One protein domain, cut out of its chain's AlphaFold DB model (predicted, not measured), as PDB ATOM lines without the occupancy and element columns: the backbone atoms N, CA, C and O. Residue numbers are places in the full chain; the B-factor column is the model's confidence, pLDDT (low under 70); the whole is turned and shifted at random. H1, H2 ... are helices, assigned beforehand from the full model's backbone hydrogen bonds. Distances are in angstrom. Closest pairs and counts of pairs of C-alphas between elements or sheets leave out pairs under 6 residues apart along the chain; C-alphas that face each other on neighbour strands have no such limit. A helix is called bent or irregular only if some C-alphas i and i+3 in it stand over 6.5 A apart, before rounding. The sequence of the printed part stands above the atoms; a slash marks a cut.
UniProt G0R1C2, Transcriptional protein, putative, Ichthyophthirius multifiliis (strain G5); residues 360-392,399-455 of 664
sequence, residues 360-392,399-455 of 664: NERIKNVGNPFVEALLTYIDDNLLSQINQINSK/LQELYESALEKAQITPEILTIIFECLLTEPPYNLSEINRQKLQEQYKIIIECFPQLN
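What this domain is: This is residues 360 to 392 and 399 to 455 of the 664 residues of the protein "Transcriptional protein, putative" of Ichthyophthirius multifiliis (strain G5) (UniProt G0R1C2). Three longer helices, H2, H4 and H5, run roughly along the length of an elongated helical body, with their centres in a triangle: H5 packs on H2, and H4 runs back over against H5, with few contacts to the other two. H1 makes a corner with the beginning of H2 at one end, H3 packs on the second half of H2 at the other, and the short H6 folds back from H5 onto H4. The printed part has 90 residues with six named helices, H1 to H6 in that order, and no named strand, and its class is all helix. It is compact, with a radius of gyration of the C-alphas of 13.2 A, and spans 39 by 22 by 20 A.

Where its parts are: H1, residues 360 to 366, begins at C-alpha 360 at (42.726, -9.877, 174.749). H2, residues 368 to 392, is the longest helix at 34.4 A from first to last C-alpha, and its C-alpha 392 is at (16.591, -36.044, 174.624). H2 has a kink of 29 degrees near residue 379; it is neither bent nor irregular, but only just: C-alphas 380 and 383 are 6.4 A apart. H3, residues 399 to 409, is 15.7 A long. H4, residues 414 to 426, is 18.3 A long. H5, residues 434 to 450, is 24.6 A long. H6, residues 452 to 455, ends at C-alpha 455 at (35.176, -23.390, 162.123).

How they stand to each other: H2 is the hub and touches H1, H3 and H5. H1 and H2 only just touch, with 3 pairs of C-alphas within 8 A, and only at the corner by their link; the closest C-alphas are those of Ile 363 and Phe 370, 6.8 A apart. H2 touches H3 with residues 381 to 389 alone, the closest C-alphas being those of Gln 385 and Ala 406 at 6.3 A; the two run opposite ways at a steep tilt of 42 degrees. H2 touches H5, with the C-alphas of Glu 372 and Asn 436 closest at 6.5 A. These two run the same way at a steep tilt of 36 degrees, only just beyond shallow. H2 and H4 are near each other. H4 and H5 are close but not clearly touching, with the C-alphas of Phe 421 and Tyr 444 closest at 7.4 A, and they run opposite ways at a shallow tilt of 34.7 degrees, only just short of steep. H4 touches H6 with residues 414 to 418 alone, the C-alphas of Thr 418 and Leu 454 coming closest at 6.2 A. H3 and H4 are close but not clearly touching and about perpendicular, at 83 degrees; their closest C-alphas, those of Leu 407 and Pro 414, are 7.8 A apart. Among the pairs that are apart are H1 and H3, and H1 and H5. Each O i to N i+4 pair is within hydrogen-bond range in H1, H3, H4 and H5; in H2 it is 18 of 21, and H6 is too short for such a pair.

The domain as a whole: The two C-alphas farthest apart are those of Asn 365 and Lys 392, 41.2 A. Residues 393 to 398 are not printed, and C-alphas 392 and 399 are 10.9 A apart across this cut, where H2 and H3 are linked in the chain. The links H1 to H2, H3 to H4 and H5 to H6 are tight, and H4 to H5, seven residues, is short. The mean pLDDT of the printed part is 74.1, and it is under 70 at residues 389 to 392, 399 to 402, 427 to 431, 448 and 450 to 455.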
ATOM      1  N   ASN A 360      41.279  -9.753 174.907       83.31
ATOM      2  CA  ASN A 360      42.726  -9.877 174.749       83.31
ATOM      3  C   ASN A 360      43.486  -9.176 175.881       83.31
ATOM      4  O   ASN A 360      44.425  -9.740 176.443       83.31
ATOM      5  N   GLU A 361      43.082  -7.961 176.257       84.44
ATOM      6  CA  GLU A 361      43.691  -7.250 177.386       84.44
ATOM      7  C   GLU A 361      43.442  -7.967 178.717       84.44
ATOM      8  O   GLU A 361      44.347  -8.072 179.547       84.44
ATOM      9  N   ARG A 362      42.239  -8.511 178.926       81.38
ATOM     10  CA  ARG A 362      41.893  -9.232 180.159       81.38
ATOM     11  C   ARG A 362      42.641 -10.543 180.301       81.38
ATOM     12  O   ARG A 362      43.160 -10.817 181.386       81.38
ATOM     13  N   ILE A 363      42.744 -11.318 179.226       82.69
ATOM     14  CA  ILE A 363      43.508 -12.565 179.227       82.69
ATOM     15  C   ILE A 363      44.993 -12.272 179.485       82.69
ATOM     16  O   ILE A 363      45.592 -12.938 180.325       82.69
ATOM     17  N   LYS A 364      45.569 -11.226 178.877       82.19
ATOM     18  CA  LYS A 364      46.974 -10.842 179.110       82.19
ATOM     19  C   LYS A 364      47.246 -10.339 180.527       82.19
ATOM     20  O   LYS A 364      48.281 -10.671 181.097       82.19
ATOM     21  N   ASN A 365      46.341  -9.541 181.096       82.25
ATOM     22  CA  ASN A 365      46.557  -8.898 182.395       82.25
ATOM     23  C   ASN A 365      46.230  -9.810 183.588       82.25
ATOM     24  O   ASN A 365      46.914  -9.747 184.607       82.25
ATOM     25  N   VAL A 366      45.175 -10.625 183.490       79.94
ATOM     26  CA  VAL A 366      44.697 -11.483 184.592       79.94
ATOM     27  C   VAL A 366      45.127 -12.940 184.405       79.94
ATOM     28  O   VAL A 366      45.477 -13.610 185.377       79.94
ATOM     29  N   GLY A 367      45.109 -13.444 183.170       79.00
ATOM     30  CA  GLY A 367      45.492 -14.817 182.846       79.00
ATOM     31  C   GLY A 367      44.506 -15.873 183.354       79.00
ATOM     32  O   GLY A 367      43.287 -15.755 183.204       79.00
ATOM     33  N   ASN A 368      45.048 -16.936 183.951       80.75
ATOM     34  CA  ASN A 368      44.332 -18.171 184.293       80.75
ATOM     35  C   ASN A 368      43.010 -18.026 185.072       80.75
ATOM     36  O   ASN A 368      42.058 -18.704 184.684       80.75
ATOM     37  N   PRO A 369      42.898 -17.191 186.125       82.44
ATOM     38  CA  PRO A 369      41.661 -17.078 186.903       82.44
ATOM     39  C   PRO A 369      40.476 -16.571 186.072       82.44
ATOM     40  O   PRO A 369      39.337 -16.988 186.273       82.44
ATOM     41  N   PHE A 370      40.747 -15.681 185.114       84.88
ATOM     42  CA  PHE A 370      39.730 -15.159 184.209       84.88
ATOM     43  C   PHE A 370      39.322 -16.204 183.167       84.88
ATOM     44  O   PHE A 370      38.133 -16.384 182.911       84.88
ATOM     45  N   VAL A 371      40.294 -16.942 182.617       83.12
ATOM     46  CA  VAL A 371      40.022 -18.028 181.662       83.12
ATOM     47  C   VAL A 371      39.192 -19.138 182.305       83.12
ATOM     48  O   VAL A 371      38.266 -19.642 181.681       83.12
ATOM     49  N   GLU A 372      39.467 -19.498 183.559       85.12
ATOM     50  CA  GLU A 372      38.666 -20.489 184.283       85.12
ATOM     51  C   GLU A 372      37.200 -20.044 184.422       85.12
ATOM     52  O   GLU A 372      36.290 -20.818 184.118       85.12
ATOM     53  N   ALA A 373      36.955 -18.788 184.810       82.31
ATOM     54  CA  ALA A 373      35.602 -18.235 184.883       82.31
ATOM     55  C   ALA A 373      34.903 -18.210 183.511       82.31
ATOM     56  O   ALA A 373      33.710 -18.505 183.425       82.31
ATOM     57  N   LEU A 374      35.645 -17.914 182.438       85.19
ATOM     58  CA  LEU A 374      35.141 -17.910 181.064       85.19
ATOM     59  C   LEU A 374      34.746 -19.313 180.584       85.19
ATOM     60  O   LEU A 374      33.642 -19.499 180.077       85.19
ATOM     61  N   LEU A 375      35.605 -20.311 180.800       83.00
ATOM     62  CA  LEU A 375      35.313 -21.708 180.460       83.00
ATOM     63  C   LEU A 375      34.149 -22.261 181.292       83.00
ATOM     64  O   LEU A 375      33.309 -22.980 180.756       83.00
ATOM     65  N   THR A 376      34.055 -21.886 182.570       84.31
ATOM     66  CA  THR A 376      32.936 -22.285 183.442       84.31
ATOM     67  C   THR A 376      31.618 -21.668 182.966       84.31
ATOM     68  O   THR A 376      30.588 -22.334 182.976       84.31
ATOM     69  N   TYR A 377      31.634 -20.419 182.485       83.06
ATOM     70  CA  TYR A 377      30.449 -19.792 181.895       83.06
ATOM     71  C   TYR A 377      29.955 -20.555 180.656       83.06
ATOM     72  O   TYR A 377      28.754 -20.794 180.517       83.06
ATOM     73  N   ILE A 378      30.871 -20.960 179.770       81.06
ATOM     74  CA  ILE A 378      30.545 -21.754 178.574       81.06
ATOM     75  C   ILE A 378      29.991 -23.129 178.977       81.06
ATOM     76  O   ILE A 378      28.978 -23.562 178.420       81.06
ATOM     77  N   ASP A 379      30.582 -23.785 179.977       81.00
ATOM     78  CA  ASP A 379      30.077 -25.056 180.509       81.00
ATOM     79  C   ASP A 379      28.642 -24.920 181.042       81.00
ATOM     80  O   ASP A 379      27.728 -25.642 180.623       81.00
ATOM     81  N   ASP A 380      28.424 -23.962 181.942       78.06
ATOM     82  CA  ASP A 380      27.173 -23.828 182.684       78.06
ATOM     83  C   ASP A 380      26.013 -23.322 181.831       78.06
ATOM     84  O   ASP A 380      24.860 -23.699 182.089       78.06
ATOM     85  N   ASN A 381      26.287 -22.465 180.846       75.31
ATOM     86  CA  ASN A 381      25.249 -21.788 180.072       75.31
ATOM     87  C   ASN A 381      25.055 -22.362 178.669       75.31
ATOM     88  O   ASN A 381      23.916 -22.364 178.209       75.31
ATOM     89  N   LEU A 382      26.101 -22.889 178.021       77.00
ATOM     90  CA  LEU A 382      25.994 -23.492 176.688       77.00
ATOM     91  C   LEU A 382      26.037 -25.015 176.735       77.00
ATOM     92  O   LEU A 382      25.075 -25.670 176.334       77.00
ATOM     93  N   LEU A 383      27.122 -25.603 177.237       75.38
ATOM     94  CA  LEU A 383      27.339 -27.049 177.115       75.38
ATOM     95  C   LEU A 383      26.347 -27.860 177.949       75.38
ATOM     96  O   LEU A 383      25.879 -28.904 177.499       75.38
ATOM     97  N   SER A 384      25.942 -27.357 179.117       74.25
ATOM     98  CA  SER A 384      24.878 -27.978 179.910       74.25
ATOM     99  C   SER A 384      23.550 -28.063 179.137       74.25
ATOM    100  O   SER A 384      22.856 -29.078 179.220       74.25
ATOM    101  N   GLN A 385      23.219 -27.047 178.332       73.38
ATOM    102  CA  GLN A 385      22.013 -27.028 177.501       73.38
ATOM    103  C   GLN A 385      22.157 -27.954 176.292       73.38
ATOM    104  O   GLN A 385      21.245 -28.726 176.003       73.38
ATOM    105  N   ILE A 386      23.318 -27.940 175.636       71.94
ATOM    106  CA  ILE A 386      23.631 -28.815 174.496       71.94
ATOM    107  C   ILE A 386      23.556 -30.289 174.915       71.94
ATOM    108  O   ILE A 386      22.911 -31.095 174.249       71.94
ATOM    109  N   ASN A 387      24.113 -30.645 176.074       73.44
ATOM    110  CA  ASN A 387      24.047 -32.005 176.611       73.44
ATOM    111  C   ASN A 387      22.608 -32.426 176.967       73.44
ATOM    112  O   ASN A 387      22.214 -33.577 176.751       73.44
ATOM    113  N   GLN A 388      21.785 -31.503 177.475       71.75
ATOM    114  CA  GLN A 388      20.353 -31.752 177.694       71.75
ATOM    115  C   GLN A 388      19.568 -31.945 176.392       71.75
ATOM    116  O   GLN A 388      18.609 -32.717 176.377       71.75
ATOM    117  N   ILE A 389      19.942 -31.256 175.314       69.62
ATOM    118  CA  ILE A 389      19.357 -31.457 173.984       69.62
ATOM    119  C   ILE A 389      19.760 -32.842 173.458       69.62
ATOM    120  O   ILE A 389      18.884 -33.645 173.147       69.62
ATOM    121  N   ASN A 390      21.059 -33.162 173.488       68.62
ATOM    122  CA  ASN A 390      21.629 -34.409 172.963       68.62
ATOM    123  C   ASN A 390      21.099 -35.669 173.676       68.62
ATOM    124  O   ASN A 390      20.906 -36.713 173.057       68.62
ATOM    125  N   SER A 391      20.825 -35.579 174.980       62.06
ATOM    126  CA  SER A 391      20.239 -36.678 175.770       62.06
ATOM    127  C   SER A 391      18.752 -36.926 175.489       62.06
ATOM    128  O   SER A 391      18.259 -38.024 175.751       62.06
ATOM    129  N   LYS A 392      18.027 -35.941 174.944       62.19
ATOM    130  CA  LYS A 392      16.591 -36.044 174.624       62.19
ATOM    131  C   LYS A 392      16.328 -36.461 173.173       62.19
ATOM    132  O   LYS A 392      15.185 -36.746 172.816       62.19
ATOM    133  N   LEU A 399      17.782 -30.343 164.627       65.44
ATOM    134  CA  LEU A 399      18.797 -30.164 165.685       65.44
ATOM    135  C   LEU A 399      19.412 -28.754 165.691       65.44
ATOM    136  O   LEU A 399      19.735 -28.222 166.748       65.44
ATOM    137  N   GLN A 400      19.521 -28.131 164.518       65.62
ATOM    138  CA  GLN A 400      20.196 -26.847 164.353       65.62
ATOM    139  C   GLN A 400      19.428 -25.670 164.984       65.62
ATOM    140  O   GLN A 400      20.027 -24.884 165.710       65.62
ATOM    141  N   GLU A 401      18.100 -25.619 164.833       68.00
ATOM    142  CA  GLU A 401      17.242 -24.613 165.492       68.00
ATOM    143  C   GLU A 401      17.300 -24.723 167.029       68.00
ATOM    144  O   GLU A 401      17.241 -23.725 167.750       68.00
ATOM    145  N   LEU A 402      17.448 -25.943 167.559       68.75
ATOM    146  CA  LEU A 402      17.576 -26.169 169.000       68.75
ATOM    147  C   LEU A 402      18.927 -25.677 169.531       68.75
ATOM    148  O   LEU A 402      18.965 -25.077 170.608       68.75
ATOM    149  N   TYR A 403      20.012 -25.875 168.782       71.69
ATOM    150  CA  TYR A 403      21.324 -25.331 169.133       71.69
ATOM    151  C   TYR A 403      21.362 -23.797 169.048       71.69
ATOM    152  O   TYR A 403      21.900 -23.155 169.950       71.69
ATOM    153  N   GLU A 404      20.715 -23.196 168.049       70.31
ATOM    154  CA  GLU A 404      20.542 -21.738 167.963       70.31
ATOM    155  C   GLU A 404      19.743 -21.191 169.160       70.31
ATOM    156  O   GLU A 404      20.152 -20.213 169.787       70.31
ATOM    157  N   SER A 405      18.682 -21.886 169.587       71.12
ATOM    158  CA  SER A 405      17.920 -21.500 170.786       71.12
ATOM    159  C   SER A 405      18.740 -21.569 172.085       71.12
ATOM    160  O   SER A 405      18.482 -20.820 173.031       71.12
ATOM    161  N   ALA A 406      19.740 -22.457 172.151       72.00
ATOM    162  CA  ALA A 406      20.646 -22.558 173.292       72.00
ATOM    163  C   ALA A 406      21.639 -21.383 173.332       72.00
ATOM    164  O   ALA A 406      21.882 -20.827 174.405       72.00
ATOM    165  N   LEU A 407      22.147 -20.949 172.171       73.94
ATOM    166  CA  LEU A 407      22.974 -19.740 172.049       73.94
ATOM    167  C   LEU A 407      22.211 -18.489 172.498       73.94
ATOM    168  O   LEU A 407      22.725 -17.691 173.287       73.94
ATOM    169  N   GLU A 408      20.955 -18.345 172.064       73.31
ATOM    170  CA  GLU A 408      20.110 -17.218 172.466       73.31
ATOM    171  C   GLU A 408      19.901 -17.163 173.981       73.31
ATOM    172  O   GLU A 408      20.068 -16.097 174.585       73.31
ATOM    173  N   LYS A 409      19.603 -18.309 174.608       71.12
ATOM    174  CA  LYS A 409      19.431 -18.427 176.065       71.12
ATOM    175  C   LYS A 409      20.711 -18.140 176.840       71.12
ATOM    176  O   LYS A 409      20.640 -17.565 177.921       71.12
ATOM    177  N   ALA A 410      21.864 -18.520 176.300       70.81
ATOM    178  CA  ALA A 410      23.162 -18.207 176.885       70.81
ATOM    179  C   ALA A 410      23.633 -16.774 176.596       70.81
ATOM    180  O   ALA A 410      24.698 -16.388 177.059       70.81
ATOM    181  N   GLN A 411      22.867 -15.986 175.829       74.62
ATOM    182  CA  GLN A 411      23.230 -14.629 175.410       74.62
ATOM    183  C   GLN A 411      24.559 -14.546 174.633       74.62
ATOM    184  O   GLN A 411      25.149 -13.472 174.552       74.62
ATOM    185  N   ILE A 412      24.997 -15.642 174.009       79.62
ATOM    186  CA  ILE A 412      26.216 -15.696 173.195       79.62
ATOM    187  C   ILE A 412      25.826 -15.685 171.718       79.62
ATOM    188  O   ILE A 412      24.896 -16.382 171.316       79.62
ATOM    189  N   THR A 413      26.531 -14.894 170.906       77.00
ATOM    190  CA  THR A 413      26.418 -14.971 169.445       77.00
ATOM    191  C   THR A 413      27.523 -15.854 168.863       77.00
ATOM    192  O   THR A 413      28.580 -16.008 169.490       77.00
ATOM    193  N   PRO A 414      27.311 -16.426 167.666       70.25
ATOM    194  CA  PRO A 414      28.338 -17.157 166.935       70.25
ATOM    195  C   PRO A 414      29.669 -16.391 166.837       70.25
ATOM    196  O   PRO A 414      30.728 -16.960 167.092       70.25
ATOM    197  N   GLU A 415      29.627 -15.085 166.562       72.44
ATOM    198  CA  GLU A 415      30.815 -14.236 166.403       72.44
ATOM    199  C   GLU A 415      31.589 -14.083 167.717       72.44
ATOM    200  O   GLU A 415      32.808 -14.251 167.750       72.44
ATOM    201  N   ILE A 416      30.896 -13.831 168.830       79.81
ATOM    202  CA  ILE A 416      31.533 -13.721 170.152       79.81
ATOM    203  C   ILE A 416      32.213 -15.030 170.523       79.81
ATOM    204  O   ILE A 416      33.336 -15.023 171.024       79.81
ATOM    205  N   LEU A 417      31.553 -16.154 170.244       78.69
ATOM    206  CA  LEU A 417      32.121 -17.464 170.507       78.69
ATOM    207  C   LEU A 417      33.391 -17.691 169.676       78.69
ATOM    208  O   LEU A 417      34.392 -18.143 170.230       78.69
ATOM    209  N   THR A 418      33.408 -17.291 168.399       72.94
ATOM    210  CA  THR A 418      34.641 -17.352 167.590       72.94
ATOM    211  C   THR A 418      35.754 -16.499 168.173       72.94
ATOM    212  O   THR A 418      36.857 -17.009 168.325       72.94
ATOM    213  N   ILE A 419      35.468 -15.261 168.591       76.25
ATOM    214  CA  ILE A 419      36.470 -14.359 169.173       76.25
ATOM    215  C   ILE A 419      37.044 -14.952 170.467       76.25
ATOM    216  O   ILE A 419      38.257 -14.913 170.671       76.25
ATOM    217  N   ILE A 420      36.198 -15.539 171.325       81.00
ATOM    218  CA  ILE A 420      36.636 -16.200 172.563       81.00
ATOM    219  C   ILE A 420      37.641 -17.312 172.252       81.00
ATOM    220  O   ILE A 420      38.743 -17.317 172.805       81.00
ATOM    221  N   PHE A 421      37.285 -18.247 171.369       76.06
ATOM    222  CA  PHE A 421      38.164 -19.371 171.051       76.06
ATOM    223  C   PHE A 421      39.394 -18.942 170.245       76.06
ATOM    224  O   PHE A 421      40.475 -19.465 170.497       76.06
ATOM    225  N   GLU A 422      39.283 -17.954 169.355       73.94
ATOM    226  CA  GLU A 422      40.413 -17.348 168.639       73.94
ATOM    227  C   GLU A 422      41.450 -16.794 169.618       73.94
ATOM    228  O   GLU A 422      42.625 -17.158 169.529       73.94
ATOM    229  N   CYS A 423      41.020 -15.999 170.598       74.69
ATOM    230  CA  CYS A 423      41.921 -15.433 171.599       74.69
ATOM    231  C   CYS A 423      42.524 -16.532 172.489       74.69
ATOM    232  O   CYS A 423      43.726 -16.557 172.719       74.69
ATOM    233  N   LEU A 424      41.726 -17.501 172.947       76.25
ATOM    234  CA  LEU A 424      42.218 -18.559 173.838       76.25
ATOM    235  C   LEU A 424      43.159 -19.559 173.150       76.25
ATOM    236  O   LEU A 424      44.064 -20.083 173.799       76.25
ATOM    237  N   LEU A 425      42.960 -19.841 171.858       72.06
ATOM    238  CA  LEU A 425      43.788 -20.777 171.089       72.06
ATOM    239  C   LEU A 425      45.083 -20.143 170.564       72.06
ATOM    240  O   LEU A 425      46.044 -20.866 170.301       72.06
ATOM    241  N   THR A 426      45.124 -18.818 170.399       70.44
ATOM    242  CA  THR A 426      46.335 -18.089 169.980       70.44
ATOM    243  C   THR A 426      47.261 -17.729 171.138       70.44
ATOM    244  O   THR A 426      48.444 -17.462 170.909       70.44
ATOM    245  N   GLU A 427      46.767 -17.756 172.377       69.19
ATOM    246  CA  GLU A 427      47.576 -17.446 173.552       69.19
ATOM    247  C   GLU A 427      48.680 -18.492 173.794       69.19
ATOM    248  O   GLU A 427      48.473 -19.705 173.666       69.19
ATOM    249  N   PRO A 428      49.892 -18.043 174.154       61.38
ATOM    250  CA  PRO A 428      51.030 -18.925 174.278       61.38
ATOM    251  C   PRO A 428      50.882 -19.907 175.455       61.38
ATOM    252  O   PRO A 428      50.349 -19.572 176.518       61.38
ATOM    253  N   PRO A 429      51.441 -21.124 175.320       59.44
ATOM    254  CA  PRO A 429      51.158 -22.260 176.201       59.44
ATOM    255  C   PRO A 429      51.606 -22.090 177.661       59.44
ATOM    256  O   PRO A 429      51.268 -22.935 178.485       59.44
ATOM    257  N   TYR A 430      52.372 -21.050 177.991       61.16
ATOM    258  CA  TYR A 430      52.836 -20.755 179.350       61.16
ATOM    259  C   TYR A 430      51.855 -19.901 180.172       61.16
ATOM    260  O   TYR A 430      51.945 -19.907 181.397       61.16
ATOM    261  N   ASN A 431      50.903 -19.209 179.535       64.69
ATOM    262  CA  ASN A 431      49.910 -18.377 180.232       64.69
ATOM    263  C   ASN A 431      48.694 -19.179 180.729       64.69
ATOM    264  O   ASN A 431      47.963 -18.716 181.605       64.69
ATOM    265  N   LEU A 432      48.493 -20.392 180.202       71.38
ATOM    266  CA  LEU A 432      47.341 -21.252 180.474       71.38
ATOM    267  C   LEU A 432      47.738 -22.496 181.281       71.38
ATOM    268  O   LEU A 432      48.676 -23.214 180.929       71.38
ATOM    269  N   SER A 433      46.994 -22.794 182.347       76.31
ATOM    270  CA  SER A 433      47.163 -24.023 183.127       76.31
ATOM    271  C   SER A 433      46.876 -25.263 182.265       76.31
ATOM    272  O   SER A 433      46.126 -25.213 181.291       76.31
ATOM    273  N   GLU A 434      47.480 -26.410 182.595       73.75
ATOM    274  CA  GLU A 434      47.201 -27.677 181.891       73.75
ATOM    275  C   GLU A 434      45.717 -28.061 181.946       73.75
ATOM    276  O   GLU A 434      45.158 -28.489 180.940       73.75
ATOM    277  N   ILE A 435      45.068 -27.810 183.086       76.38
ATOM    278  CA  ILE A 435      43.645 -28.094 183.308       76.38
ATOM    279  C   ILE A 435      42.771 -27.242 182.381       76.38
ATOM    280  O   ILE A 435      41.887 -27.770 181.707       76.38
ATOM    281  N   ASN A 436      43.034 -25.934 182.295       78.81
ATOM    282  CA  ASN A 436      42.259 -25.041 181.430       78.81
ATOM    283  C   ASN A 436      42.487 -25.351 179.947       78.81
ATOM    284  O   ASN A 436      41.557 -25.233 179.159       78.81
ATOM    285  N   ARG A 437      43.687 -25.806 179.560       75.69
ATOM    286  CA  ARG A 437      43.968 -26.244 178.182       75.69
ATOM    287  C   ARG A 437      43.199 -27.500 177.798       75.69
ATOM    288  O   ARG A 437      42.662 -27.554 176.696       75.69
ATOM    289  N   GLN A 438      43.137 -28.489 178.687       74.94
ATOM    290  CA  GLN A 438      42.357 -29.704 178.446       74.94
ATOM    291  C   GLN A 438      40.868 -29.375 178.317       74.94
ATOM    292  O   GLN A 438      40.263 -29.727 177.306       74.94
ATOM    293  N   LYS A 439      40.317 -28.596 179.259       77.69
ATOM    294  CA  LYS A 439      38.926 -28.123 179.190       77.69
ATOM    295  C   LYS A 439      38.648 -27.348 177.903       77.69
ATOM    296  O   LYS A 439      37.701 -27.669 177.201       77.69
ATOM    297  N   LEU A 440      39.498 -26.386 177.544       77.81
ATOM    298  CA  LEU A 440      39.366 -25.613 176.306       77.81
ATOM    299  C   LEU A 440      39.302 -26.522 175.070       77.81
ATOM    300  O   LEU A 440      38.439 -26.335 174.219       77.81
ATOM    301  N   GLN A 441      40.193 -27.513 174.970       74.56
ATOM    302  CA  GLN A 441      40.222 -28.445 173.838       74.56
ATOM    303  C   GLN A 441      38.977 -29.336 173.772       74.56
ATOM    304  O   GLN A 441      38.489 -29.616 172.679       74.56
ATOM    305  N   GLU A 442      38.471 -29.797 174.915       76.56
ATOM    306  CA  GLU A 442      37.247 -30.600 174.991       76.56
ATOM    307  C   GLU A 442      36.012 -29.775 174.619       76.56
ATOM    308  O   GLU A 442      35.245 -30.181 173.744       76.56
ATOM    309  N   GLN A 443      35.864 -28.585 175.206       79.75
ATOM    310  CA  GLN A 443      34.762 -27.670 174.906       79.75
ATOM    311  C   GLN A 443      34.770 -27.252 173.432       79.75
ATOM    312  O   GLN A 443      33.731 -27.299 172.775       79.75
ATOM    313  N   TYR A 444      35.940 -26.904 172.884       74.69
ATOM    314  CA  TYR A 444      36.082 -26.496 171.486       74.69
ATOM    315  C   TYR A 444      35.661 -27.609 170.517       74.69
ATOM    316  O   TYR A 444      34.939 -27.339 169.562       74.69
ATOM    317  N   LYS A 445      36.029 -28.871 170.790       73.50
ATOM    318  CA  LYS A 445      35.590 -30.022 169.980       73.50
ATOM    319  C   LYS A 445      34.069 -30.161 169.966       73.50
ATOM    320  O   LYS A 445      33.485 -30.240 168.890       73.50
ATOM    321  N   ILE A 446      33.435 -30.133 171.139       73.38
ATOM    322  CA  ILE A 446      31.975 -30.278 171.262       73.38
ATOM    323  C   ILE A 446      31.256 -29.125 170.549       73.38
ATOM    324  O   ILE A 446      30.262 -29.331 169.855       73.38
ATOM    325  N   ILE A 447      31.765 -27.903 170.699       74.50
ATOM    326  CA  ILE A 447      31.159 -26.709 170.109       74.50
ATOM    327  C   ILE A 447      31.305 -26.707 168.587       74.50
ATOM    328  O   ILE A 447      30.342 -26.368 167.905       74.50
ATOM    329  N   ILE A 448      32.442 -27.143 168.043       68.62
ATOM    330  CA  ILE A 448      32.610 -27.325 166.595       68.62
ATOM    331  C   ILE A 448      31.661 -28.392 166.046       68.62
ATOM    332  O   ILE A 448      31.078 -28.199 164.980       68.62
ATOM    333  N   GLU A 449      31.499 -29.512 166.752       70.69
ATOM    334  CA  GLU A 449      30.576 -30.577 166.342       70.69
ATOM    335  C   GLU A 449      29.123 -30.077 166.289       70.69
ATOM    336  O   GLU A 449      28.381 -30.445 165.378       70.69
ATOM    337  N   CYS A 450      28.729 -29.205 167.222       68.25
ATOM    338  CA  CYS A 450      27.382 -28.627 167.273       68.25
ATOM    339  C   CYS A 450      27.196 -27.441 166.312       68.25
ATOM    340  O   CYS A 450      26.105 -27.246 165.778       68.25
ATOM    341  N   PHE A 451      28.252 -26.661 166.072       69.69
ATOM    342  CA  PHE A 451      28.239 -25.470 165.224       69.69
ATOM    343  C   PHE A 451      29.388 -25.507 164.202       69.69
ATOM    344  O   PHE A 451      30.377 -24.781 164.339       69.69
ATOM    345  N   PRO A 452      29.248 -26.284 163.111       61.97
ATOM    346  CA  PRO A 452      30.294 -26.424 162.095       61.97
ATOM    347  C   PRO A 452      30.660 -25.096 161.419       61.97
ATOM    348  O   PRO A 452      31.778 -24.926 160.944       61.97
ATOM    349  N   GLN A 453      29.725 -24.141 161.409       59.41
ATOM    350  CA  GLN A 453      29.891 -22.792 160.858       59.41
ATOM    351  C   GLN A 453      30.898 -21.940 161.653       59.41
ATOM    352  O   GLN A 453      31.431 -20.969 161.124       59.41
ATOM    353  N   LEU A 454      31.194 -22.311 162.906       60.06
ATOM    354  CA  LEU A 454      32.163 -21.621 163.763       60.06
ATOM    355  C   LEU A 454      33.613 -22.034 163.491       60.06
ATOM    356  O   LEU A 454      34.530 -21.382 163.984       60.06
ATOM    357  N   ASN A 455      33.842 -23.035 162.631       55.56
ATOM    358  CA  ASN A 455      35.176 -23.390 162.123       55.56
ATOM    359  C   ASN A 455      35.823 -22.300 161.237       55.56
ATOM    360  O   ASN A 455      36.887 -22.525 160.663       55.56
TER     361      ASN A 455